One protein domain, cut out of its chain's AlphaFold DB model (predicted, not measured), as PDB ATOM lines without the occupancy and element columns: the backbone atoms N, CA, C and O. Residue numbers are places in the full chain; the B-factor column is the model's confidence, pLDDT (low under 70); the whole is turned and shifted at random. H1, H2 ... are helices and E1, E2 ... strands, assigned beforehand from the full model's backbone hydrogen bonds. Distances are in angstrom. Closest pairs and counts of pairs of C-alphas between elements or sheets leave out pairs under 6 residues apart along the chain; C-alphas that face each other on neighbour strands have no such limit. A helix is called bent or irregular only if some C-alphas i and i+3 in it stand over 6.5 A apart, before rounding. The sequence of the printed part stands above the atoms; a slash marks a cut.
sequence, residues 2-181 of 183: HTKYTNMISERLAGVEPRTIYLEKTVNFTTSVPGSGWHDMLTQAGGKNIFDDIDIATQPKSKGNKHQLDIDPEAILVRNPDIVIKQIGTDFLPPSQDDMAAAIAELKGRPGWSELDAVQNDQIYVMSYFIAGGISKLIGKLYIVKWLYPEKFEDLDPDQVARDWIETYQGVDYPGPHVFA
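What this domain is: This is residues 2 to 181 of the 183 residues of the protein "ABC transporter substrate-binding protein" of Rhodobacteraceae bacterium R_SAG10 (UniProt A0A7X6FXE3). A strongly twisted sheet of four parallel strands makes the core, with H2 and H6 on one face and H4 on the other. H1 and H8 pack on H6, and H8 lies toward one end of the longest axis, residues 50 to 67 with E3 and H3 toward the other. The printed part has 180 residues, with named elements in the order H1 E1 H2 E2 E3 H3 E4 H4 H5 E5 H6 H7 H8; the sheet's order is E2 E1 E4 E5, and the class is mixed, helices and strands. It is compact, with a radius of gyration of the C-alphas of 15.8 A and spans of 43 by 38 by 34 A.

Where its parts are: Find C-alpha 2 at (-4.351, 12.885, 25.000); from there H1 runs 15.9 A to residue 12. Next come E1, residues 19 to 24, 16.2 A; H2, 37 to 44; E2, 47 to 49; E3, 68 to 70; and H3, 73 to 79. Look at C-alpha 83, (-6.183, 30.817, 8.187), for E4, residues 83 to 88, 16.5 A. Then come H4, 97 to 108, 16.7 A; H5, 117 to 120; E5, 124 to 128, 13.9 A; H6, 129 to 148, 18.9 A; and H7, 150 to 153. H8, 158 to 170, 16.6 A, ends at C-alpha 170, (2.974, 2.620, 16.308). H6 is irregular, with C-alphas 132 and 135 8.8 A apart, and has a kink of 114 degrees near residue 137.

How they stand to each other: Look across the sheet for N 48 and O 19 at 2.7 A between E2 and E1, N 24 and O 85 at 2.8 A between E1 and E4, and N 125 and O 84 at 2.9 A between E4 and E5. E1, H2, E2 and E4, H4 H5, E5 are strand-helix-strand units, parallel neighbour strands with helices between, with right-handed crossovers. The sheet has three layers, helices on both faces: H4 at a height over the sheet of 8.9 A, H2 and H6 on the opposite face. H6, the hub, touches H8 at a shallow tilt of 18 degrees, opposite ways, closest C-alphas Leu 142 and Pro 158, 5.7 A. It touches H1, closest C-alphas His 2 and Leu 138, 6.8 A, and with residues 137 to 144 alone H2, Met 41 and Lys 141, 5.5 A. H6 and H7 only just touch, only at the corner, with 3 pairs of C-alphas within 8 A, the closest Lys 146 and Phe 153, 5.7 A. H5 only grazes the sheet with residues 117 to 119, and H3, only just on it with 5 pairs of C-alphas within 10 A, only grazes it with residues 76 to 79. E3 pairs with no named strand. Every O i to N i+4 pair is within hydrogen-bond range in H1, H2, H4 and H8, against 2 of 3 in H3 and 12 of 16 in H6; H5 and H7 are too short for one.

The domain as a whole: The C-alphas of Val 78 and Gly 171, the two farthest apart, stand 45.1 A from each other. The printed part has no cut; the links E1 to H2 and E2 to E3 are long. The mean pLDDT of the printed part is 96.3, and no printed residue is under 70.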
ATOM      1  N   HIS A   2      -3.151  12.111  25.361       88.12
ATOM      2  CA  HIS A   2      -4.351  12.885  25.000       88.12
ATOM      3  C   HIS A   2      -4.832  13.902  26.055       88.12
ATOM      4  O   HIS A   2      -5.016  15.076  25.736       88.12
ATOM      5  N   THR A   3      -4.994  13.483  27.317       90.88
ATOM      6  CA  THR A   3      -5.478  14.361  28.402       90.88
ATOM      7  C   THR A   3      -4.546  15.544  28.655       90.88
ATOM      8  O   THR A   3      -5.019  16.667  28.767       90.88
ATOM      9  N   LYS A   4      -3.222  15.314  28.660       94.31
ATOM     10  CA  LYS A   4      -2.196  16.359  28.846       94.31
ATOM     11  C   LYS A   4      -2.421  17.529  27.884       94.31
ATOM     12  O   LYS A   4      -2.530  18.671  28.311       94.31
ATOM     13  N   TYR A   5      -2.502  17.229  26.591       95.94
ATOM     14  CA  TYR A   5      -2.610  18.248  25.551       95.94
ATOM     15  C   TYR A   5      -4.000  18.880  25.472       95.94
ATOM     16  O   TYR A   5      -4.112  20.076  25.234       95.94
ATOM     17  N   THR A   6      -5.059  18.107  25.723       93.31
ATOM     18  CA  THR A   6      -6.420  18.662  25.772       93.31
ATOM     19  C   THR A   6      -6.563  19.670  26.917       93.31
ATOM     20  O   THR A   6      -7.108  20.750  26.700       93.31
ATOM     21  N   ASN A   7      -6.009  19.370  28.099       96.38
ATOM     22  CA  ASN A   7      -6.012  20.298  29.233       96.38
ATOM     23  C   ASN A   7      -5.176  21.548  28.937       96.38
ATOM     24  O   ASN A   7      -5.666  22.654  29.126       96.38
ATOM     25  N   MET A   8      -3.968  21.380  28.382       97.62
ATOM     26  CA  MET A   8      -3.107  22.501  27.980       97.62
ATOM     27  C   MET A   8      -3.828  23.478  27.040       97.62
ATOM     28  O   MET A   8      -3.766  24.686  27.255       97.62
ATOM     29  N   ILE A   9      -4.519  22.969  26.012       97.31
ATOM     30  CA  ILE A   9      -5.277  23.821  25.085       97.31
ATOM     31  C   ILE A   9      -6.404  24.542  25.828       97.31
ATOM     32  O   ILE A   9      -6.530  25.757  25.710       97.31
ATOM     33  N   SER A  10      -7.191  23.806  26.619       96.38
ATOM     34  CA  SER A  10      -8.323  24.372  27.357       96.38
ATOM     35  C   SER A  10      -7.904  25.477  28.326       96.38
ATOM     36  O   SER A  10      -8.598  26.481  28.435       96.38
ATOM     37  N   GLU A  11      -6.792  25.298  29.040       97.50
ATOM     38  CA  GLU A  11      -6.288  26.274  30.010       97.50
ATOM     39  C   GLU A  11      -5.785  27.543  29.317       97.50
ATOM     40  O   GLU A  11      -6.106  28.654  29.734       97.50
ATOM     41  N   ARG A  12      -5.024  27.395  28.229       98.31
ATOM     42  CA  ARG A  12      -4.383  28.531  27.544       98.31
ATOM     43  C   ARG A  12      -5.329  29.335  26.663       98.31
ATOM     44  O   ARG A  12      -5.068  30.514  26.411       98.31
ATOM     45  N   LEU A  13      -6.403  28.703  26.193       98.06
ATOM     46  CA  LEU A  13      -7.443  29.344  25.394       98.06
ATOM     47  C   LEU A  13      -8.661  29.783  26.214       98.06
ATOM     48  O   LEU A  13      -9.644  30.245  25.641       98.06
ATOM     49  N   ALA A  14      -8.613  29.684  27.544       97.00
ATOM     50  CA  ALA A  14      -9.678  30.200  28.393       97.00
ATOM     51  C   ALA A  14      -9.888  31.708  28.140       97.00
ATOM     52  O   ALA A  14      -8.986  32.517  28.353       97.00
ATOM     53  N   GLY A  15     -11.083  32.076  27.665       96.00
ATOM     54  CA  GLY A  15     -11.442  33.462  27.337       96.00
ATOM     55  C   GLY A  15     -10.798  34.019  26.061       96.00
ATOM     56  O   GLY A  15     -10.857  35.226  25.842       96.00
ATOM     57  N   VAL A  16     -10.170  33.176  25.237       97.38
ATOM     58  CA  VAL A  16      -9.629  33.578  23.933       97.38
ATOM     59  C   VAL A  16     -10.719  33.438  22.877       97.38
ATOM     60  O   VAL A  16     -11.322  32.373  22.745       97.38
ATOM     61  N   GLU A  17     -10.958  34.507  22.120       97.31
ATOM     62  CA  GLU A  17     -11.905  34.481  21.006       97.31
ATOM     63  C   GLU A  17     -11.409  33.561  19.878       97.31
ATOM     64  O   GLU A  17     -10.231  33.641  19.509       97.31
ATOM     65  N   PRO A  18     -12.275  32.703  19.311       97.56
ATOM     66  CA  PRO A  18     -11.890  31.827  18.218       97.56
ATOM     67  C   PRO A  18     -11.527  32.588  16.940       97.56
ATOM     68  O   PRO A  18     -12.237  33.500  16.519       97.56
ATOM     69  N   ARG A  19     -10.479  32.123  16.262       98.19
ATOM     70  CA  ARG A  19     -10.059  32.591  14.933       98.19
ATOM     71  C   ARG A  19     -10.685  31.760  13.818       98.19
ATOM     72  O   ARG A  19     -10.887  30.556  13.989       98.19
ATOM     73  N   THR A  20     -11.007  32.363  12.682       98.69
ATOM     74  CA  THR A  20     -11.735  31.691  11.595       98.69
ATOM     75  C   THR A  20     -10.834  30.785  10.749       98.69
ATOM     76  O   THR A  20      -9.689  31.102  10.445       98.69
ATOM     77  N   ILE A  21     -11.343  29.612  10.364       98.69
ATOM     78  CA  ILE A  21     -10.581  28.586   9.643       98.69
ATOM     79  C   ILE A  21     -11.375  28.073   8.456       98.69
ATOM     80  O   ILE A  21     -12.524  27.647   8.609       98.69
ATOM     81  N   TYR A  22     -10.709  27.988   7.307       98.69
ATOM     82  CA  TYR A  22     -11.132  27.134   6.205       98.69
ATOM     83  C   TYR A  22     -10.219  25.907   6.092       98.69
ATOM     84  O   TYR A  22      -9.042  26.025   5.760       98.69
ATOM     85  N   LEU A  23     -10.764  24.717   6.363       98.50
ATOM     86  CA  LEU A  23     -10.099  23.443   6.082       98.50
ATOM     87  C   LEU A  23     -10.619  22.889   4.755       98.50
ATOM     88  O   LEU A  23     -11.766  22.441   4.680       98.50
ATOM     89  N   GLU A  24      -9.763  22.856   3.742       98.44
ATOM     90  CA  GLU A  24     -10.021  22.155   2.491       98.44
ATOM     91  C   GLU A  24      -9.537  20.703   2.589       98.44
ATOM     92  O   GLU A  24      -8.400  20.422   2.984       98.44
ATOM     93  N   LYS A  25     -10.403  19.752   2.229       97.06
ATOM     94  CA  LYS A  25     -10.062  18.324   2.174       97.06
ATOM     95  C   LYS A  25      -9.136  18.035   0.984       97.06
ATOM     96  O   LYS A  25      -8.731  18.919   0.231       97.06
ATOM     97  N   THR A  26      -8.813  16.761   0.784       95.56
ATOM     98  CA  THR A  26      -8.000  16.306  -0.355       95.56
ATOM     99  C   THR A  26      -8.638  16.632  -1.706       95.56
ATOM    100  O   THR A  26      -7.921  16.906  -2.663       95.56
ATOM    101  N   VAL A  27      -9.971  16.688  -1.776       96.62
ATOM    102  CA  VAL A  27     -10.713  17.172  -2.948       96.62
ATOM    103  C   VAL A  27     -10.914  18.685  -2.841       96.62
ATOM    104  O   VAL A  27     -11.380  19.175  -1.810       96.62
ATOM    105  N   ASN A  28     -10.549  19.421  -3.895       97.50
ATOM    106  CA  ASN A  28     -10.654  20.884  -3.937       97.50
ATOM    107  C   ASN A  28     -12.086  21.353  -3.686       97.50
ATOM    108  O   ASN A  28     -13.029  20.687  -4.110       97.50
ATOM    109  N   PHE A  29     -12.226  22.489  -2.997       98.00
ATOM    110  CA  PHE A  29     -13.513  23.096  -2.657       98.00
ATOM    111  C   PHE A  29     -14.456  22.176  -1.878       98.00
ATOM    112  O   PHE A  29     -15.669  22.353  -1.892       98.00
ATOM    113  N   THR A  30     -13.898  21.217  -1.137       98.44
ATOM    114  CA  THR A  30     -14.672  20.417  -0.192       98.44
ATOM    115  C   THR A  30     -14.168  20.611   1.228       98.44
ATOM    116  O   THR A  30     -12.968  20.746   1.469       98.44
ATOM    117  N   THR A  31     -15.084  20.624   2.190       98.44
ATOM    118  CA  THR A  31     -14.772  20.873   3.603       98.44
ATOM    119  C   THR A  31     -15.542  19.935   4.530       98.44
ATOM    120  O   THR A  31     -16.423  19.189   4.106       98.44
ATOM    121  N   SER A  32     -15.190  19.934   5.813       97.88
ATOM    122  CA  SER A  32     -15.975  19.276   6.858       97.88
ATOM    123  C   SER A  32     -16.841  20.294   7.588       97.88
ATOM    124  O   SER A  32     -16.368  21.376   7.912       97.88
ATOM    125  N   VAL A  33     -18.071  19.913   7.912       98.44
ATOM    126  CA  VAL A  33     -19.077  20.752   8.592       98.44
ATOM    127  C   VAL A  33     -19.503  20.099   9.926       98.44
ATOM    128  O   VAL A  33     -19.000  19.003  10.234       98.44
ATOM    129  N   PRO A  34     -20.363  20.727  10.759       98.56
ATOM    130  CA  PRO A  34     -20.761  20.173  12.054       98.56
ATOM    131  C   PRO A  34     -21.208  18.704  12.010       98.56
ATOM    132  O   PRO A  34     -21.808  18.214  11.050       98.56
ATOM    133  N   GLY A  35     -20.866  17.966  13.070       97.00
ATOM    134  CA  GLY A  35     -21.085  16.519  13.181       97.00
ATOM    135  C   GLY A  35     -19.984  15.655  12.550       97.00
ATOM    136  O   GLY A  35     -20.045  14.420  12.643       97.00
ATOM    137  N   SER A  36     -18.988  16.266  11.904       97.38
ATOM    138  CA  SER A  36     -17.737  15.617  11.508       97.38
ATOM    139  C   SER A  36     -16.676  15.814  12.579       97.38
ATOM    140  O   SER A  36     -16.392  16.939  12.970       97.38
ATOM    141  N   GLY A  37     -15.961  14.750  12.949       96.56
ATOM    142  CA  GLY A  37     -14.835  14.904  13.871       96.56
ATOM    143  C   GLY A  37     -13.712  15.801  13.327       96.56
ATOM    144  O   GLY A  37     -12.874  16.245  14.098       96.56
ATOM    145  N   TRP A  38     -13.652  16.056  12.014       97.06
ATOM    146  CA  TRP A  38     -12.734  17.050  11.443       97.06
ATOM    147  C   TRP A  38     -13.148  18.475  11.809       97.06
ATOM    148  O   TRP A  38     -12.276  19.281  12.092       97.06
ATOM    149  N   HIS A  39     -14.452  18.767  11.849       98.19
ATOM    150  CA  HIS A  39     -14.964  20.034  12.366       98.19
ATOM    151  C   HIS A  39     -14.638  20.163  13.861       98.19
ATOM    152  O   HIS A  39     -14.080  21.177  14.265       98.19
ATOM    153  N   ASP A  40     -14.861  19.104  14.648       97.75
ATOM    154  CA  ASP A  40     -14.543  19.105  16.085       97.75
ATOM    155  C   ASP A  40     -13.051  19.348  16.357       97.75
ATOM    156  O   ASP A  40     -12.683  19.988  17.336       97.75
ATOM    157  N   MET A  41     -12.168  18.852  15.486       97.69
ATOM    158  CA  MET A  41     -10.730  19.111  15.579       97.69
ATOM    159  C   MET A  41     -10.412  20.604  15.433       97.69
ATOM    160  O   MET A  41      -9.577  21.107  16.181       97.69
ATOM    161  N   LEU A  42     -11.075  21.304  14.502       98.38
ATOM    162  CA  LEU A  42     -10.899  22.747  14.311       98.38
ATOM    163  C   LEU A  42     -11.401  23.520  15.534       98.38
ATOM    164  O   LEU A  42     -10.686  24.369  16.061       98.38
ATOM    165  N   THR A  43     -12.602  23.194  16.019       98.00
ATOM    166  CA  THR A  43     -13.217  23.908  17.148       98.00
ATOM    167  C   THR A  43     -12.461  23.687  18.450       98.00
ATOM    168  O   THR A  43     -12.170  24.635  19.175       98.00
ATOM    169  N   GLN A  44     -12.028  22.455  18.714       97.06
ATOM    170  CA  GLN A  44     -11.212  22.132  19.885       97.06
ATOM    171  C   GLN A  44      -9.796  22.717  19.829       97.06
ATOM    172  O   GLN A  44      -9.125  22.735  20.857       97.06
ATOM    173  N   ALA A  45      -9.324  23.164  18.663       97.75
ATOM    174  CA  ALA A  45      -8.071  23.903  18.530       97.75
ATOM    175  C   ALA A  45      -8.235  25.413  18.794       97.75
ATOM    176  O   ALA A  45      -7.276  26.162  18.639       97.75
ATOM    177  N   GLY A  46      -9.439  25.872  19.163       97.69
ATOM    178  CA  GLY A  46      -9.759  27.296  19.283       97.69
ATOM    179  C   GLY A  46     -10.081  27.962  17.950       97.69
ATOM    180  O   GLY A  46      -9.954  29.177  17.832       97.69
ATOM    181  N   GLY A  47     -10.443  27.180  16.936       98.25
ATOM    182  CA  GLY A  47     -10.879  27.678  15.642       98.25
ATOM    183  C   GLY A  47     -12.391  27.839  15.543       98.25
ATOM    184  O   GLY A  47     -13.156  27.093  16.150       98.25
ATOM    185  N   LYS A  48     -12.834  28.749  14.685       98.56
ATOM    186  CA  LYS A  48     -14.199  28.802  14.171       98.56
ATOM    187  C   LYS A  48     -14.185  28.359  12.717       98.56
ATOM    188  O   LYS A  48     -13.650  29.048  11.856       98.56
ATOM    189  N   ASN A  49     -14.753  27.193  12.431       98.56
ATOM    190  CA  ASN A  49     -14.910  26.756  11.048       98.56
ATOM    191  C   ASN A  49     -15.818  27.756  10.322       98.56
ATOM    192  O   ASN A  49     -16.934  27.986  10.774       98.56
ATOM    193  N   ILE A  50     -15.360  28.326   9.205       98.75
ATOM    194  CA  ILE A  50     -16.166  29.308   8.474       98.75
ATOM    195  C   ILE A  50     -17.472  28.727   7.931       98.75
ATOM    196  O   ILE A  50     -18.306  29.508   7.524       98.75
ATOM    197  N   PHE A  51     -17.679  27.411   7.926       98.62
ATOM    198  CA  PHE A  51     -18.925  26.750   7.523       98.62
ATOM    199  C   PHE A  51     -19.614  26.017   8.693       98.62
ATOM    200  O   PHE A  51     -20.253  24.979   8.502       98.62
ATOM    201  N   ASP A  52     -19.447  26.513   9.924       98.19
ATOM    202  CA  ASP A  52     -20.083  25.968  11.132       98.19
ATOM    203  C   ASP A  52     -21.605  26.180  11.204       98.19
ATOM    204  O   ASP A  52     -22.278  25.508  11.982       98.19
ATOM    205  N   ASP A  53     -22.159  27.049  10.363       97.94
ATOM    206  CA  ASP A  53     -23.591  27.323  10.221       97.94
ATOM    207  C   ASP A  53     -24.329  26.312   9.327       97.94
ATOM    208  O   ASP A  53     -25.561  26.302   9.286       97.94
ATOM    209  N   ILE A  54     -23.606  25.451   8.601       98.00
ATOM    210  CA  ILE A  54     -24.222  24.498   7.677       98.00
ATOM    211  C   ILE A  54     -24.836  23.315   8.437       98.00
ATOM    212  O   ILE A  54     -24.129  22.463   8.979       98.00
ATOM    213  N   ASP A  55     -26.161  23.180   8.351       97.06
ATOM    214  CA  ASP A  55     -26.853  21.944   8.715       97.06
ATOM    215  C   ASP A  55     -26.815  20.940   7.555       97.06
ATOM    216  O   ASP A  55     -27.543  21.065   6.564       97.06
ATOM    217  N   ILE A  56     -25.991  19.901   7.704       97.00
ATOM    218  CA  ILE A  56     -25.832  18.846   6.703       97.00
ATOM    219  C   ILE A  56     -27.139  18.109   6.374       97.00
ATOM    220  O   ILE A  56     -27.289  17.626   5.254       97.00
ATOM    221  N   ALA A  57     -28.098  18.028   7.303       96.38
ATOM    222  CA  ALA A  57     -29.371  17.348   7.062       96.38
ATOM    223  C   ALA A  57     -30.239  18.078   6.022       96.38
ATOM    224  O   ALA A  57     -31.087  17.454   5.383       96.38
ATOM    225  N   THR A  58     -30.001  19.380   5.833       97.00
ATOM    226  CA  THR A  58     -30.714  20.231   4.866       97.00
ATOM    227  C   THR A  58     -30.034  20.295   3.499       97.00
ATOM    228  O   THR A  58     -30.628  20.784   2.538       97.00
ATOM    229  N   GLN A  59     -28.795  19.807   3.383       96.81
ATOM    230  CA  GLN A  59     -28.024  19.902   2.147       96.81
ATOM    231  C   GLN A  59     -28.393  18.792   1.149       96.81
ATOM    232  O   GLN A  59     -28.688  17.659   1.546       96.81
ATOM    233  N   PRO A  60     -28.327  19.063  -0.170       96.44
ATOM    234  CA  PRO A  60     -28.476  18.024  -1.179       96.44
ATOM    235  C   PRO A  60     -27.412  16.937  -1.003       96.44
ATOM    236  O   PRO A  60     -26.219  17.231  -0.971       96.44
ATOM    237  N   LYS A  61     -27.825  15.665  -0.985       94.94
ATOM    238  CA  LYS A  61     -26.892  14.523  -0.889       94.94
ATOM    239  C   LYS A  61     -25.853  14.495  -2.016       94.94
ATOM    240  O   LYS A  61     -24.784  13.920  -1.842       94.94
ATOM    241  N   SER A  62     -26.157  15.111  -3.160       96.56
ATOM    242  CA  SER A  62     -25.225  15.263  -4.282       96.56
ATOM    243  C   SER A  62     -24.011  16.133  -3.950       96.56
ATOM    244  O   SER A  62     -22.972  15.948  -4.570       96.56
ATOM    245  N   LYS A  63     -24.110  17.036  -2.964       96.00
ATOM    246  CA  LYS A  63     -22.983  17.849  -2.485       96.00
ATOM    247  C   LYS A  63     -22.056  17.094  -1.530       96.00
ATOM    248  O   LYS A  63     -21.019  17.620  -1.144       96.00
ATOM    249  N   GLY A  64     -22.412  15.873  -1.129       96.94
ATOM    250  CA  GLY A  64     -21.605  15.040  -0.246       96.94
ATOM    251  C   GLY A  64     -22.209  14.875   1.146       96.94
ATOM    252  O   GLY A  64     -23.415  14.683   1.305       96.94
ATOM    253  N   ASN A  65     -21.352  14.853   2.165       97.69
ATOM    254  CA  ASN A  65     -21.733  14.573   3.549       97.69
ATOM    255  C   ASN A  65     -20.928  15.438   4.532       97.69
ATOM    256  O   ASN A  65     -20.048  16.196   4.141       97.69
ATOM    257  N   LYS A  66     -21.182  15.294   5.836       97.50
ATOM    258  CA  LYS A  66     -20.547  16.119   6.878       97.50
ATOM    259  C   LYS A  66     -19.014  16.093   6.880       97.50
ATOM    260  O   LYS A  66     -18.385  17.039   7.343       97.50
ATOM    261  N   HIS A  67     -18.400  15.016   6.395       96.62
ATOM    262  CA  HIS A  67     -16.945  14.869   6.335       96.62
ATOM    263  C   HIS A  67     -16.328  15.510   5.090       96.62
ATOM    264  O   HIS A  67     -15.141  15.840   5.101       96.62
ATOM    265  N   GLN A  68     -17.121  15.653   4.033       97.44
ATOM    266  CA  GLN A  68     -16.700  16.182   2.748       97.44
ATOM    267  C   GLN A  68     -17.931  16.733   2.028       97.44
ATOM    268  O   GLN A  68     -18.689  15.979   1.410       97.44
ATOM    269  N   LEU A  69     -18.137  18.035   2.174       98.38
ATOM    270  CA  LEU A  69     -19.202  18.800   1.548       98.38
ATOM    271  C   LEU A  69     -18.592  19.735   0.507       98.38
ATOM    272  O   LEU A  69     -17.684  20.491   0.842       98.38
ATOM    273  N   ASP A  70     -19.107  19.671  -0.714       98.44
ATOM    274  CA  ASP A  70     -18.820  20.592  -1.811       98.44
ATOM    275  C   ASP A  70     -19.357  21.996  -1.498       98.44
ATOM    276  O   ASP A  70     -20.543  22.163  -1.179       98.44
ATOM    277  N   ILE A  71     -18.474  22.995  -1.551       97.81
ATOM    278  CA  ILE A  71     -18.792  24.397  -1.274       97.81
ATOM    279  C   ILE A  71     -18.595  25.263  -2.515       97.81
ATOM    280  O   ILE A  71     -17.882  24.917  -3.450       97.81
ATOM    281  N   ASP A  72     -19.247  26.417  -2.505       97.00
ATOM    282  CA  ASP A  72     -19.007  27.445  -3.506       97.00
ATOM    283  C   ASP A  72     -17.659  28.136  -3.214       97.00
ATOM    284  O   ASP A  72     -17.486  28.642  -2.097       97.00
ATOM    285  N   PRO A  73     -16.705  28.182  -4.164       96.56
ATOM    286  CA  PRO A  73     -15.459  28.924  -3.994       96.56
ATOM    287  C   PRO A  73     -15.668  30.394  -3.601       96.56
ATOM    288  O   PRO A  73     -14.894  30.920  -2.799       96.56
ATOM    289  N   GLU A  74     -16.724  31.050  -4.100       97.44
ATOM    290  CA  GLU A  74     -17.033  32.445  -3.757       97.44
ATOM    291  C   GLU A  74     -17.396  32.602  -2.277       97.44
ATOM    292  O   GLU A  74     -17.068  33.613  -1.653       97.44
ATOM    293  N   ALA A  75     -18.000  31.580  -1.664       98.19
ATOM    294  CA  ALA A  75     -18.332  31.613  -0.245       98.19
ATOM    295  C   ALA A  75     -17.079  31.666   0.646       98.19
ATOM    296  O   ALA A  75     -17.151  32.212   1.744       98.19
ATOM    297  N   ILE A  76     -15.932  31.143   0.190       98.56
ATOM    298  CA  ILE A  76     -14.657  31.277   0.914       98.56
ATOM    299  C   ILE A  76     -14.202  32.739   0.895       98.56
ATOM    300  O   ILE A  76     -13.824  33.266   1.937       98.56
ATOM    301  N   LEU A  77     -14.283  33.395  -0.269       98.31
ATOM    302  CA  LEU A  77     -13.899  34.799  -0.447       98.31
ATOM    303  C   LEU A  77     -14.756  35.726   0.418       98.31
ATOM    304  O   LEU A  77     -14.230  36.582   1.118       98.31
ATOM    305  N   VAL A  78     -16.075  35.510   0.427       98.38
ATOM    306  CA  VAL A  78     -17.013  36.304   1.238       98.38
ATOM    307  C   VAL A  78     -16.780  36.108   2.736       98.38
ATOM    308  O   VAL A  78     -16.919  37.053   3.511       98.38
ATOM    309  N   ARG A  79     -16.454  34.882   3.165       98.56
ATOM    310  CA  ARG A  79     -16.263  34.561   4.586       98.56
ATOM    311  C   ARG A  79     -14.865  34.891   5.115       98.56
ATOM    312  O   ARG A  79     -14.723  34.939   6.331       98.56
ATOM    313  N   ASN A  80     -13.887  35.097   4.230       98.56
ATOM    314  CA  ASN A  80     -12.523  35.567   4.500       98.56
ATOM    315  C   ASN A  80     -11.887  34.972   5.782       98.56
ATOM    316  O   ASN A  80     -11.834  35.643   6.813       98.56
ATOM    317  N   PRO A  81     -11.469  33.690   5.772       98.50
ATOM    318  CA  PRO A  81     -10.913  33.038   6.958       98.50
ATOM    319  C   PRO A  81      -9.559  33.635   7.385       98.50
ATOM    320  O   PRO A  81      -8.741  33.972   6.532       98.50
ATOM    321  N   ASP A  82      -9.277  33.639   8.693       98.31
ATOM    322  CA  ASP A  82      -7.983  34.048   9.257       98.31
ATOM    323  C   ASP A  82      -6.848  33.123   8.800       98.31
ATOM    324  O   ASP A  82      -5.727  33.579   8.572       98.31
ATOM    325  N   ILE A  83      -7.127  31.815   8.700       98.19
ATOM    326  CA  ILE A  83      -6.183  30.817   8.187       98.19
ATOM    327  C   ILE A  83      -6.856  29.851   7.199       98.19
ATOM    328  O   ILE A  83      -8.024  29.472   7.348       98.19
ATOM    329  N   VAL A  84      -6.081  29.371   6.226       98.56
ATOM    330  CA  VAL A  84      -6.478  28.297   5.305       98.56
ATOM    331  C   VAL A  84      -5.597  27.077   5.530       98.56
ATOM    332  O   VAL A  84      -4.377  27.182   5.617       98.56
ATOM    333  N   ILE A  85      -6.208  25.898   5.595       98.38
ATOM    334  CA  ILE A  85      -5.506  24.624   5.727       98.38
ATOM    335  C   ILE A  85      -5.928  23.713   4.581       98.38
ATOM    336  O   ILE A  85      -7.113  23.432   4.421       98.38
ATOM    337  N   LYS A  86      -4.963  23.181   3.833       97.88
ATOM    338  CA  LYS A  86      -5.203  22.158   2.812       97.88
ATOM    339  C   LYS A  86      -4.724  20.794   3.282       97.88
ATOM    340  O   LYS A  86      -3.580  20.626   3.699       97.88
ATOM    341  N   GLN A  87      -5.600  19.800   3.170       97.25
ATOM    342  CA  GLN A  87      -5.215  18.406   3.336       97.25
ATOM    343  C   GLN A  87      -4.738  17.816   2.012       97.25
ATOM    344  O   GLN A  87      -5.432  17.907   1.002       97.25
ATOM    345  N   ILE A  88      -3.588  17.149   2.041       95.94
ATOM    346  CA  ILE A  88      -3.068  16.332   0.935       95.94
ATOM    347  C   ILE A  88      -2.587  14.987   1.482       95.94
ATOM    348  O   ILE A  88      -2.419  14.876   2.684       95.94
ATOM    349  N   GLY A  89      -2.352  13.974   0.645       92.44
ATOM    350  CA  GLY A  89      -1.713  12.711   1.056       92.44
ATOM    351  C   GLY A  89      -2.461  11.899   2.129       92.44
ATOM    352  O   GLY A  89      -2.579  12.295   3.286       92.44
ATOM    353  N   THR A  90      -2.941  10.712   1.768       92.19
ATOM    354  CA  THR A  90      -3.657   9.819   2.698       92.19
ATOM    355  C   THR A  90      -2.767   8.792   3.386       92.19
ATOM    356  O   THR A  90      -3.213   8.153   4.338       92.19
ATOM    357  N   ASP A  91      -1.536   8.638   2.910       92.94
ATOM    358  CA  ASP A  91      -0.651   7.546   3.292       92.94
ATOM    359  C   ASP A  91       0.218   7.878   4.508       92.94
ATOM    360  O   ASP A  91       0.370   9.033   4.911       92.94
ATOM    361  N   PHE A  92       0.807   6.828   5.087       93.19
ATOM    362  CA  PHE A  92       1.789   6.949   6.164       93.19
ATOM    363  C   PHE A  92       3.041   7.714   5.723       93.19
ATOM    364  O   PHE A  92       3.606   8.454   6.517       93.19
ATOM    365  N   LEU A  93       3.480   7.559   4.471       95.38
ATOM    366  CA  LEU A  93       4.561   8.386   3.941       95.38
ATOM    367  C   LEU A  93       4.005   9.779   3.612       95.38
ATOM    368  O   LEU A  93       3.014   9.872   2.880       95.38
ATOM    369  N   PRO A  94       4.597  10.865   4.144       95.06
ATOM    370  CA  PRO A  94       4.167  12.205   3.796       95.06
ATOM    371  C   PRO A  94       4.434  12.477   2.310       95.06
ATOM    372  O   PRO A  94       5.439  12.006   1.770       95.06
ATOM    373  N   PRO A  95       3.589  13.288   1.652       95.88
ATOM    374  CA  PRO A  95       3.976  13.943   0.408       95.88
ATOM    375  C   PRO A  95       5.294  14.700   0.580       95.88
ATOM    376  O   PRO A  95       5.639  15.116   1.689       95.88
ATOM    377  N   SER A  96       6.026  14.899  -0.515       95.94
ATOM    378  CA  SER A  96       7.275  15.650  -0.436       95.94
ATOM    379  C   SER A  96       7.015  17.100  -0.009       95.94
ATOM    380  O   SER A  96       5.928  17.650  -0.208       95.94
ATOM    381  N   GLN A  97       8.027  17.743   0.574       94.75
ATOM    382  CA  GLN A  97       7.933  19.161   0.932       94.75
ATOM    383  C   GLN A  97       7.729  20.045  -0.311       94.75
ATOM    384  O   GLN A  97       7.034  21.055  -0.226       94.75
ATOM    385  N   ASP A  98       8.243  19.624  -1.471       96.06
ATOM    386  CA  ASP A  98       8.008  20.292  -2.754       96.06
ATOM    387  C   ASP A  98       6.541  20.177  -3.193       96.06
ATOM    388  O   ASP A  98       5.950  21.173  -3.608       96.06
ATOM    389  N   ASP A  99       5.910  19.007  -3.026       96.38
ATOM    390  CA  ASP A  99       4.478  18.827  -3.312       96.38
ATOM    391  C   ASP A  99       3.607  19.676  -2.374       96.38
ATOM    392  O   ASP A  99       2.617  20.278  -2.798       96.38
ATOM    393  N   MET A 100       3.976  19.760  -1.091       96.31
ATOM    394  CA  MET A 100       3.284  20.619  -0.127       96.31
ATOM    395  C   MET A 100       3.441  22.106  -0.474       96.31
ATOM    396  O   MET A 100       2.460  22.851  -0.440       96.31
ATOM    397  N   ALA A 101       4.642  22.540  -0.864       95.94
ATOM    398  CA  ALA A 101       4.888  23.906  -1.316       95.94
ATOM    399  C   ALA A 101       4.113  24.228  -2.606       95.94
ATOM    400  O   ALA A 101       3.536  25.313  -2.729       95.94
ATOM    401  N   ALA A 102       4.044  23.278  -3.542       96.88
ATOM    402  CA  ALA A 102       3.258  23.402  -4.764       96.88
ATOM    403  C   ALA A 102       1.755  23.516  -4.470       96.88
ATOM    404  O   ALA A 102       1.079  24.328  -5.098       96.88
ATOM    405  N   ALA A 103       1.235  22.784  -3.478       97.00
ATOM    406  CA  ALA A 103      -0.154  22.916  -3.041       97.00
ATOM    407  C   ALA A 103      -0.456  24.316  -2.472       97.00
ATOM    408  O   ALA A 103      -1.500  24.885  -2.778       97.00
ATOM    409  N   ILE A 104       0.462  24.919  -1.707       96.69
ATOM    410  CA  ILE A 104       0.311  26.318  -1.261       96.69
ATOM    411  C   ILE A 104       0.313  27.278  -2.450       96.69
ATOM    412  O   ILE A 104      -0.512  28.190  -2.504       96.69
ATOM    413  N   ALA A 105       1.229  27.091  -3.403       96.88
ATOM    414  CA  ALA A 105       1.294  27.931  -4.594       96.88
ATOM    415  C   ALA A 105       0.012  27.830  -5.439       96.88
ATOM    416  O   ALA A 105      -0.481  28.851  -5.911       96.88
ATOM    417  N   GLU A 106      -0.558  26.626  -5.574       97.31
ATOM    418  CA  GLU A 106      -1.842  26.399  -6.245       97.31
ATOM    419  C   GLU A 106      -2.971  27.172  -5.565       97.31
ATOM    420  O   GLU A 106      -3.652  27.944  -6.231       97.31
ATOM    421  N   LEU A 107      -3.111  27.037  -4.241       97.31
ATOM    422  CA  LEU A 107      -4.120  27.753  -3.456       97.31
ATOM    423  C   LEU A 107      -4.020  29.269  -3.658       97.31
ATOM    424  O   LEU A 107      -5.010  29.918  -3.986       97.31
ATOM    425  N   LYS A 108      -2.813  29.832  -3.530       96.75
ATOM    426  CA  LYS A 108      -2.566  31.272  -3.729       96.75
ATOM    427  C   LYS A 108      -2.849  31.740  -5.157       96.75
ATOM    428  O   LYS A 108      -3.163  32.908  -5.357       96.75
ATOM    429  N   GLY A 109      -2.725  30.848  -6.137       97.31
ATOM    430  CA  GLY A 109      -2.989  31.126  -7.547       97.31
ATOM    431  C   GLY A 109      -4.466  31.063  -7.943       97.31
ATOM    432  O   GLY A 109      -4.790  31.362  -9.094       97.31
ATOM    433  N   ARG A 110      -5.372  30.672  -7.036       98.00
ATOM    434  CA  ARG A 110      -6.803  30.578  -7.349       98.00
ATOM    435  C   ARG A 110      -7.417  31.964  -7.580       98.00
ATOM    436  O   ARG A 110      -7.058  32.921  -6.891       98.00
ATOM    437  N   PRO A 111      -8.379  32.093  -8.514       97.69
ATOM    438  CA  PRO A 111      -9.047  33.366  -8.771       97.69
ATOM    439  C   PRO A 111      -9.621  33.994  -7.493       97.69
ATOM    440  O   PRO A 111     -10.338  33.337  -6.740       97.69
ATOM    441  N   GLY A 112      -9.285  35.262  -7.249       97.06
ATOM    442  CA  GLY A 112      -9.740  36.034  -6.088       97.06
ATOM    443  C   GLY A 112      -9.006  35.747  -4.774       97.06
ATOM    444  O   GLY A 112      -9.147  36.526  -3.839       97.06
ATOM    445  N   TRP A 113      -8.189  34.691  -4.681       98.12
ATOM    446  CA  TRP A 113      -7.522  34.348  -3.418       98.12
ATOM    447  C   TRP A 113      -6.450  35.367  -3.011       98.12
ATOM    448  O   TRP A 113      -6.164  35.479  -1.827       98.12
ATOM    449  N   SER A 114      -5.922  36.182  -3.931       97.56
ATOM    450  CA  SER A 114      -5.045  37.318  -3.588       97.56
ATOM    451  C   SER A 114      -5.677  38.322  -2.615       97.56
ATOM    452  O   SER A 114      -4.954  39.040  -1.924       97.56
ATOM    453  N   GLU A 115      -7.010  38.356  -2.543       96.94
ATOM    454  CA  GLU A 115      -7.780  39.250  -1.675       96.94
ATOM    455  C   GLU A 115      -8.060  38.657  -0.287       96.94
ATOM    456  O   GLU A 115      -8.590  39.357   0.567       96.94
ATOM    457  N   LEU A 116      -7.734  37.380  -0.053       98.38
ATOM    458  CA  LEU A 116      -7.926  36.749   1.251       98.38
ATOM    459  C   LEU A 116      -6.871  37.229   2.247       98.38
ATOM    460  O   LEU A 116      -5.669  37.163   1.967       98.38
ATOM    461  N   ASP A 117      -7.303  37.555   3.463       97.38
ATOM    462  CA  ASP A 117      -6.406  37.936   4.560       97.38
ATOM    463  C   ASP A 117      -5.401  36.813   4.846       97.38
ATOM    464  O   ASP A 117      -4.214  37.068   5.063       97.38
ATOM    465  N   ALA A 118      -5.840  35.553   4.777       97.69
ATOM    466  CA  ALA A 118      -4.960  34.403   4.957       97.69
ATOM    467  C   ALA A 118      -3.843  34.328   3.900       97.69
ATOM    468  O   ALA A 118      -2.740  33.876   4.200       97.69
ATOM    469  N   VAL A 119      -4.097  34.766   2.664       97.19
ATOM    470  CA  VAL A 119      -3.085  34.774   1.597       97.19
ATOM    471  C   VAL A 119      -2.122  35.941   1.784       97.19
ATOM    472  O   VAL A 119      -0.912  35.743   1.672       97.19
ATOM    473  N   GLN A 120      -2.642  37.124   2.114       97.19
ATOM    474  CA  GLN A 120      -1.849  38.340   2.322       97.19
ATOM    475  C   GLN A 120      -0.933  38.250   3.550       97.19
ATOM    476  O   GLN A 120       0.171  38.789   3.529       97.19
ATOM    477  N   ASN A 121      -1.363  37.532   4.591       96.31
ATOM    478  CA  ASN A 121      -0.625  37.357   5.845       96.31
ATOM    479  C   ASN A 121       0.130  36.015   5.938       96.31
ATOM    480  O   ASN A 121       0.515  35.598   7.031       96.31
ATOM    481  N   ASP A 122       0.298  35.309   4.813       95.56
ATOM    482  CA  ASP A 122       0.983  34.010   4.741       95.56
ATOM    483  C   ASP A 122       0.430  32.937   5.711       95.56
ATOM    484  O   ASP A 122       1.130  32.016   6.124       95.56
ATOM    485  N   GLN A 123      -0.865  32.997   6.024       97.31
ATOM    486  CA  GLN A 123      -1.581  32.052   6.887       97.31
ATOM    487  C   GLN A 123      -2.218  30.895   6.098       97.31
ATOM    488  O   GLN A 123      -3.382  30.535   6.302       97.31
ATOM    489  N   ILE A 124      -1.451  30.304   5.179       97.56
ATOM    490  CA  ILE A 124      -1.858  29.111   4.431       97.56
ATOM    491  C   ILE A 124      -0.947  27.956   4.804       97.56
ATOM    492  O   ILE A 124       0.270  28.031   4.645       97.56
ATOM    493  N   TYR A 125      -1.563  26.865   5.236       97.81
ATOM    494  CA  TYR A 125      -0.874  25.694   5.745       97.81
ATOM    495  C   TYR A 125      -1.283  24.445   4.978       97.81
ATOM    496  O   TYR A 125      -2.412  24.318   4.493       97.81
ATOM    497  N   VAL A 126      -0.372  23.480   4.912       97.56
ATOM    498  CA  VAL A 126      -0.652  22.148   4.375       97.56
ATOM    499  C   VAL A 126      -0.399  21.115   5.461       97.56
ATOM    500  O   VAL A 126       0.593  21.193   6.183       97.56
ATOM    501  N   MET A 127      -1.294  20.135   5.576       96.12
ATOM    502  CA  MET A 127      -1.108  18.970   6.444       96.12
ATOM    503  C   MET A 127      -1.476  17.685   5.719       96.12
ATOM    504  O   MET A 127      -2.415  17.654   4.920       96.12
ATOM    505  N   SER A 128      -0.781  16.598   6.039       96.44
ATOM    506  CA  SER A 128      -1.176  15.291   5.542       96.44
ATOM    507  C   SER A 128      -2.525  14.879   6.140       96.44
ATOM    508  O   SER A 128      -2.808  15.133   7.317       96.44
ATOM    509  N   TYR A 129      -3.376  14.213   5.361       95.31
ATOM    510  CA  TYR A 129      -4.624  13.661   5.895       95.31
ATOM    511  C   TYR A 129      -4.337  12.637   7.007       95.31
ATOM    512  O   TYR A 129      -5.048  12.606   8.015       95.31
ATOM    513  N   PHE A 130      -3.271  11.840   6.847       95.00
ATOM    514  CA  PHE A 130      -2.829  10.848   7.827       95.00
ATOM    515  C   PHE A 130      -2.546  11.477   9.197       95.00
ATOM    516  O   PHE A 130      -3.151  11.078  10.196       95.00
ATOM    517  N   ILE A 131      -1.689  12.503   9.251       93.81
ATOM    518  CA  ILE A 131      -1.271  13.086  10.531       93.81
ATOM    519  C   ILE A 131      -2.406  13.852  11.201       93.81
ATOM    520  O   ILE A 131      -2.572  13.801  12.421       93.81
ATOM    521  N   ALA A 132      -3.247  14.499  10.394       92.88
ATOM    522  CA  ALA A 132      -4.416  15.208  10.876       92.88
ATOM    523  C   ALA A 132      -5.413  14.254  11.564       92.88
ATOM    524  O   ALA A 132      -6.117  14.648  12.492       92.88
ATOM    525  N   GLY A 133      -5.451  12.985  11.140       89.00
ATOM    526  CA  GLY A 133      -6.244  11.920  11.755       89.00
ATOM    527  C   GLY A 133      -5.611  11.278  12.998       89.00
ATOM    528  O   GLY A 133      -6.311  10.586  13.744       89.00
ATOM    529  N   GLY A 134      -4.319  11.507  13.245       85.25
ATOM    530  CA  GLY A 134      -3.522  10.803  14.250       85.25
ATOM    531  C   GLY A 134      -4.003  10.997  15.691       85.25
ATOM    532  O   GLY A 134      -4.387  12.097  16.095       85.25
ATOM    533  N   ILE A 135      -3.981   9.909  16.474       87.44
ATOM    534  CA  ILE A 135      -4.451   9.836  17.874       87.44
ATOM    535  C   ILE A 135      -5.814  10.513  18.056       87.44
ATOM    536  O   ILE A 135      -5.952  11.490  18.794       87.44
ATOM    537  N   SER A 136      -6.834  10.034  17.342       83.38
ATOM    538  CA  SER A 136      -8.172  10.641  17.390       83.38
ATOM    539  C   SER A 136      -8.151  12.143  17.068       83.38
ATOM    540  O   SER A 136      -8.863  12.925  17.695       83.38
ATOM    541  N   LYS A 137      -7.342  12.538  16.073       94.06
ATOM    542  CA  LYS A 137      -7.130  13.925  15.621       94.06
ATOM    543  C   LYS A 137      -6.411  14.855  16.598       94.06
ATOM    544  O   LYS A 137      -6.375  16.067  16.380       94.06
ATOM    545  N   LEU A 138      -5.820  14.326  17.668       95.56
ATOM    546  CA  LEU A 138      -5.041  15.142  18.595       95.56
ATOM    547  C   LEU A 138      -3.867  15.821  17.893       95.56
ATOM    548  O   LEU A 138      -3.642  17.001  18.125       95.56
ATOM    549  N   ILE A 139      -3.135  15.095  17.045       96.19
ATOM    550  CA  ILE A 139      -1.937  15.652  16.414       96.19
ATOM    551  C   ILE A 139      -2.317  16.789  15.462       96.19
ATOM    552  O   ILE A 139      -1.760  17.877  15.576       96.19
ATOM    553  N   GLY A 140      -3.322  16.592  14.602       96.50
ATOM    554  CA  GLY A 140      -3.848  17.664  13.748       96.50
ATOM    555  C   GLY A 140      -4.262  18.903  14.545       96.50
ATOM    556  O   GLY A 140      -3.870  20.018  14.209       96.50
ATOM    557  N   LYS A 141      -4.975  18.708  15.662       96.88
ATOM    558  CA  LYS A 141      -5.359  19.785  16.586       96.88
ATOM    559  C   LYS A 141      -4.154  20.552  17.152       96.88
ATOM    560  O   LYS A 141      -4.245  21.766  17.300       96.88
ATOM    561  N   LEU A 142      -3.039  19.877  17.444       97.94
ATOM    562  CA  LEU A 142      -1.822  20.520  17.955       97.94
ATOM    563  C   LEU A 142      -1.138  21.416  16.920       97.94
ATOM    564  O   LEU A 142      -0.692  22.505  17.272       97.94
ATOM    565  N   TYR A 143      -1.100  21.009  15.651       97.81
ATOM    566  CA  TYR A 143      -0.634  21.901  14.585       97.81
ATOM    567  C   TYR A 143      -1.539  23.121  14.452       97.81
ATOM    568  O   TYR A 143      -1.063  24.251  14.445       97.81
ATOM    569  N   ILE A 144      -2.855  22.899  14.426       97.94
ATOM    570  CA  ILE A 144      -3.827  23.979  14.239       97.94
ATOM    571  C   ILE A 144      -3.725  25.007  15.364       97.94
ATOM    572  O   ILE A 144      -3.620  26.196  15.085       97.94
ATOM    573  N   VAL A 145      -3.704  24.574  16.628       98.06
ATOM    574  CA  VAL A 145      -3.632  25.518  17.753       98.06
ATOM    575  C   VAL A 145      -2.320  26.310  17.748       98.06
ATOM    576  O   VAL A 145      -2.325  27.500  18.062       98.06
ATOM    577  N   LYS A 146      -1.211  25.683  17.329       97.75
ATOM    578  CA  LYS A 146       0.094  26.339  17.184       97.75
ATOM    579  C   LYS A 146       0.075  27.403  16.085       97.75
ATOM    580  O   LYS A 146       0.638  28.471  16.294       97.75
ATOM    581  N   TRP A 147      -0.587  27.151  14.955       97.50
ATOM    582  CA  TRP A 147      -0.719  28.135  13.872       97.50
ATOM    583  C   TRP A 147      -1.658  29.288  14.222       97.50
ATOM    584  O   TRP A 147      -1.378  30.437  13.893       97.50
ATOM    585  N   LEU A 148      -2.760  29.009  14.918       97.31
ATOM    586  CA  LEU A 148      -3.700  30.053  15.330       97.31
ATOM    587  C   LEU A 148      -3.123  30.970  16.411       97.31
ATOM    588  O   LEU A 148      -3.394  32.172  16.395       97.31
ATOM    589  N   TYR A 149      -2.364  30.402  17.355       97.25
ATOM    590  CA  TYR A 149      -1.928  31.083  18.575       97.25
ATOM    591  C   TYR A 149      -0.451  30.793  18.912       97.25
ATOM    592  O   TYR A 149      -0.164  30.283  20.001       97.25
ATOM    593  N   PRO A 150       0.509  31.115  18.026       95.94
ATOM    594  CA  PRO A 150       1.909  30.715  18.187       95.94
ATOM    595  C   PRO A 150       2.530  31.171  19.516       95.94
ATOM    596  O   PRO A 150       3.208  30.369  20.157       95.94
ATOM    597  N   GLU A 151       2.218  32.391  19.967       96.75
ATOM    598  CA  GLU A 151       2.703  32.994  21.226       96.75
ATOM    599  C   GLU A 151       2.182  32.275  22.483       96.75
ATOM    600  O   GLU A 151       2.860  32.166  23.500       96.75
ATOM    601  N   LYS A 152       0.960  31.731  22.439       97.62
ATOM    602  CA  LYS A 152       0.388  30.990  23.579       97.62
ATOM    603  C   LYS A 152       0.920  29.565  23.660       97.62
ATOM    604  O   LYS A 152       0.773  28.917  24.695       97.62
ATOM    605  N   PHE A 153       1.499  29.059  22.576       97.50
ATOM    606  CA  PHE A 153       1.937  27.675  22.438       97.50
ATOM    607  C   PHE A 153       3.406  27.586  22.028       97.50
ATOM    608  O   PHE A 153       3.790  26.658  21.325       97.50
ATOM    609  N   GLU A 154       4.245  28.535  22.450       96.38
ATOM    610  CA  GLU A 154       5.680  28.581  22.127       96.38
ATOM    611  C   GLU A 154       6.416  27.275  22.454       96.38
ATOM    612  O   GLU A 154       7.178  26.790  21.625       96.38
ATOM    613  N   ASP A 155       6.094  26.660  23.593       96.25
ATOM    614  CA  ASP A 155       6.640  25.391  24.093       96.25
ATOM    615  C   ASP A 155       5.987  24.130  23.494       96.25
ATOM    616  O   ASP A 155       6.381  23.010  23.829       96.25
ATOM    617  N   LEU A 156       4.975  24.280  22.633       97.12
ATOM    618  CA  LEU A 156       4.373  23.165  21.911       97.12
ATOM    619  C   LEU A 156       5.151  22.891  20.623       97.12
ATOM    620  O   LEU A 156       5.186  23.731  19.721       97.12
ATOM    621  N   ASP A 157       5.666  21.668  20.521       96.44
ATOM    622  CA  ASP A 157       6.272  21.097  19.319       96.44
ATOM    623  C   ASP A 157       5.388  19.947  18.785       96.44
ATOM    624  O   ASP A 157       5.474  18.815  19.276       96.44
ATOM    625  N   PRO A 158       4.483  20.206  17.820       96.06
ATOM    626  CA  PRO A 158       3.625  19.168  17.258       96.06
ATOM    627  C   PRO A 158       4.386  18.098  16.457       96.06
ATOM    628  O   PRO A 158       3.893  16.970  16.364       96.06
ATOM    629  N   ASP A 159       5.568  18.412  15.912       95.19
ATOM    630  CA  ASP A 159       6.413  17.462  15.178       95.19
ATOM    631  C   ASP A 159       7.002  16.423  16.133       95.19
ATOM    632  O   ASP A 159       6.906  15.221  15.875       95.19
ATOM    633  N   GLN A 160       7.519  16.855  17.287       95.94
ATOM    634  CA  GLN A 160       7.995  15.929  18.317       95.94
ATOM    635  C   GLN A 160       6.856  15.047  18.840       95.94
ATOM    636  O   GLN A 160       7.024  13.842  19.016       95.94
ATOM    637  N   VAL A 161       5.661  15.610  19.028       96.00
ATOM    638  CA  VAL A 161       4.485  14.842  19.462       96.00
ATOM    639  C   VAL A 161       4.057  13.814  18.406       96.00
ATOM    640  O   VAL A 161       3.674  12.695  18.756       96.00
ATOM    641  N   ALA A 162       4.127  14.168  17.121       95.94
ATOM    642  CA  ALA A 162       3.878  13.252  16.013       95.94
ATOM    643  C   ALA A 162       4.905  12.112  15.967       95.94
ATOM    644  O   ALA A 162       4.519  10.947  15.846       95.94
ATOM    645  N   ARG A 163       6.192  12.445  16.108       96.19
ATOM    646  CA  ARG A 163       7.292  11.482  16.167       96.19
ATOM    647  C   ARG A 163       7.121  10.511  17.329       96.19
ATOM    648  O   ARG A 163       7.097   9.308  17.096       96.19
ATOM    649  N   ASP A 164       6.911  11.018  18.545       95.19
ATOM    650  CA  ASP A 164       6.710  10.198  19.745       95.19
ATOM    651  C   ASP A 164       5.547   9.221  19.560       95.19
ATOM    652  O   ASP A 164       5.632   8.054  19.945       95.19
ATOM    653  N   TRP A 165       4.450   9.682  18.950       94.44
ATOM    654  CA  TRP A 165       3.316   8.819  18.651       94.44
ATOM    655  C   TRP A 165       3.683   7.665  17.717       94.44
ATOM    656  O   TRP A 165       3.365   6.511  18.011       94.44
ATOM    657  N   ILE A 166       4.334   7.984  16.600       95.56
ATOM    658  CA  ILE A 166       4.682   7.017  15.559       95.56
ATOM    659  C   ILE A 166       5.732   6.028  16.085       95.56
ATOM    660  O   ILE A 166       5.493   4.821  16.086       95.56
ATOM    661  N   GLU A 167       6.833   6.524  16.641       96.81
ATOM    662  CA  GLU A 167       7.950   5.684  17.079       96.81
ATOM    663  C   GLU A 167       7.600   4.871  18.335       96.81
ATOM    664  O   GLU A 167       7.854   3.669  18.387       96.81
ATOM    665  N   THR A 168       6.945   5.477  19.331       94.12
ATOM    666  CA  THR A 168       6.678   4.790  20.611       94.12
ATOM    667  C   THR A 168       5.432   3.912  20.560       94.12
ATOM    668  O   THR A 168       5.422   2.823  21.132       94.12
ATOM    669  N   TYR A 169       4.350   4.381  19.927       91.75
ATOM    670  CA  TYR A 169       3.048   3.706  20.006       91.75
ATOM    671  C   TYR A 169       2.649   2.981  18.721       91.75
ATOM    672  O   TYR A 169       1.843   2.056  18.805       91.75
ATOM    673  N   GLN A 170       3.149   3.390  17.550       91.31
ATOM    674  CA  GLN A 170       2.974   2.620  16.308       91.31
ATOM    675  C   GLN A 170       4.151   1.666  16.050       91.31
ATOM    676  O   GLN A 170       3.973   0.683  15.335       91.31
ATOM    677  N   GLY A 171       5.312   1.903  16.673       95.00
ATOM    678  CA  GLY A 171       6.464   1.000  16.635       95.00
ATOM    679  C   GLY A 171       7.212   1.005  15.301       95.00
ATOM    680  O   GLY A 171       7.791  -0.014  14.928       95.00
ATOM    681  N   VAL A 172       7.160   2.120  14.568       96.19
ATOM    682  CA  VAL A 172       7.828   2.301  13.272       96.19
ATOM    683  C   VAL A 172       8.580   3.627  13.239       96.19
ATOM    684  O   VAL A 172       8.233   4.549  13.974       96.19
ATOM    685  N   ASP A 173       9.583   3.734  12.371       97.00
ATOM    686  CA  ASP A 173      10.377   4.956  12.237       97.00
ATOM    687  C   ASP A 173       9.532   6.120  11.706       97.00
ATOM    688  O   ASP A 173       8.701   5.955  10.807       97.00
ATOM    689  N   TYR A 174       9.763   7.321  12.242       96.12
ATOM    690  CA  TYR A 174       9.086   8.522  11.768       96.12
ATOM    691  C   TYR A 174       9.490   8.842  10.316       96.12
ATOM    692  O   TYR A 174      10.674   9.071  10.049       96.12
ATOM    693  N   PRO A 175       8.530   8.913   9.377       93.81
ATOM    694  CA  PRO A 175       8.821   8.983   7.947       93.81
ATOM    695  C   PRO A 175       9.201  10.391   7.468       93.81
ATOM    696  O   PRO A 175       9.559  10.566   6.305       93.81
ATOM    697  N   GLY A 176       9.119  11.393   8.345       93.62
ATOM    698  CA  GLY A 176       9.405  12.790   8.036       93.62
ATOM    699  C   GLY A 176       8.209  13.719   8.267       93.62
ATOM    700  O   GLY A 176       7.124  13.262   8.638       93.62
ATOM    701  N   PRO A 177       8.411  15.033   8.068       94.00
ATOM    702  CA  PRO A 177       7.409  16.054   8.349       94.00
ATOM    703  C   PRO A 177       6.157  15.873   7.489       94.00
ATOM    704  O   PRO A 177       6.216  15.762   6.264       94.00
ATOM    705  N   HIS A 178       5.003  15.882   8.151       96.06
ATOM    706  CA  HIS A 178       3.690  15.743   7.519       96.06
ATOM    707  C   HIS A 178       2.975  17.073   7.284       96.06
ATOM    708  O   HIS A 178       1.832  17.079   6.823       96.06
ATOM    709  N   VAL A 179       3.609  18.185   7.628       94.50
ATOM    710  CA  VAL A 179       3.060  19.518   7.426       94.50
ATOM    711  C   VAL A 179       4.046  20.381   6.660       94.50
ATOM    712  O   VAL A 179       5.240  20.083   6.602       94.50
ATOM    713  N   PHE A 180       3.526  21.466   6.106       90.81
ATOM    714  CA  PHE A 180       4.322  22.557   5.579       90.81
ATOM    715  C   PHE A 180       3.746  23.870   6.103       90.81
ATOM    716  O   PHE A 180       2.576  24.191   5.873       90.81
ATOM    717  N   ALA A 181       4.591  24.612   6.808       72.31
ATOM    718  CA  ALA A 181       4.386  25.991   7.213       72.31
ATOM    719  C   ALA A 181       5.668  26.741   6.833       72.31
ATOM    720  O   ALA A 181       6.761  26.228   7.075       72.31
TER     721      ALA A 181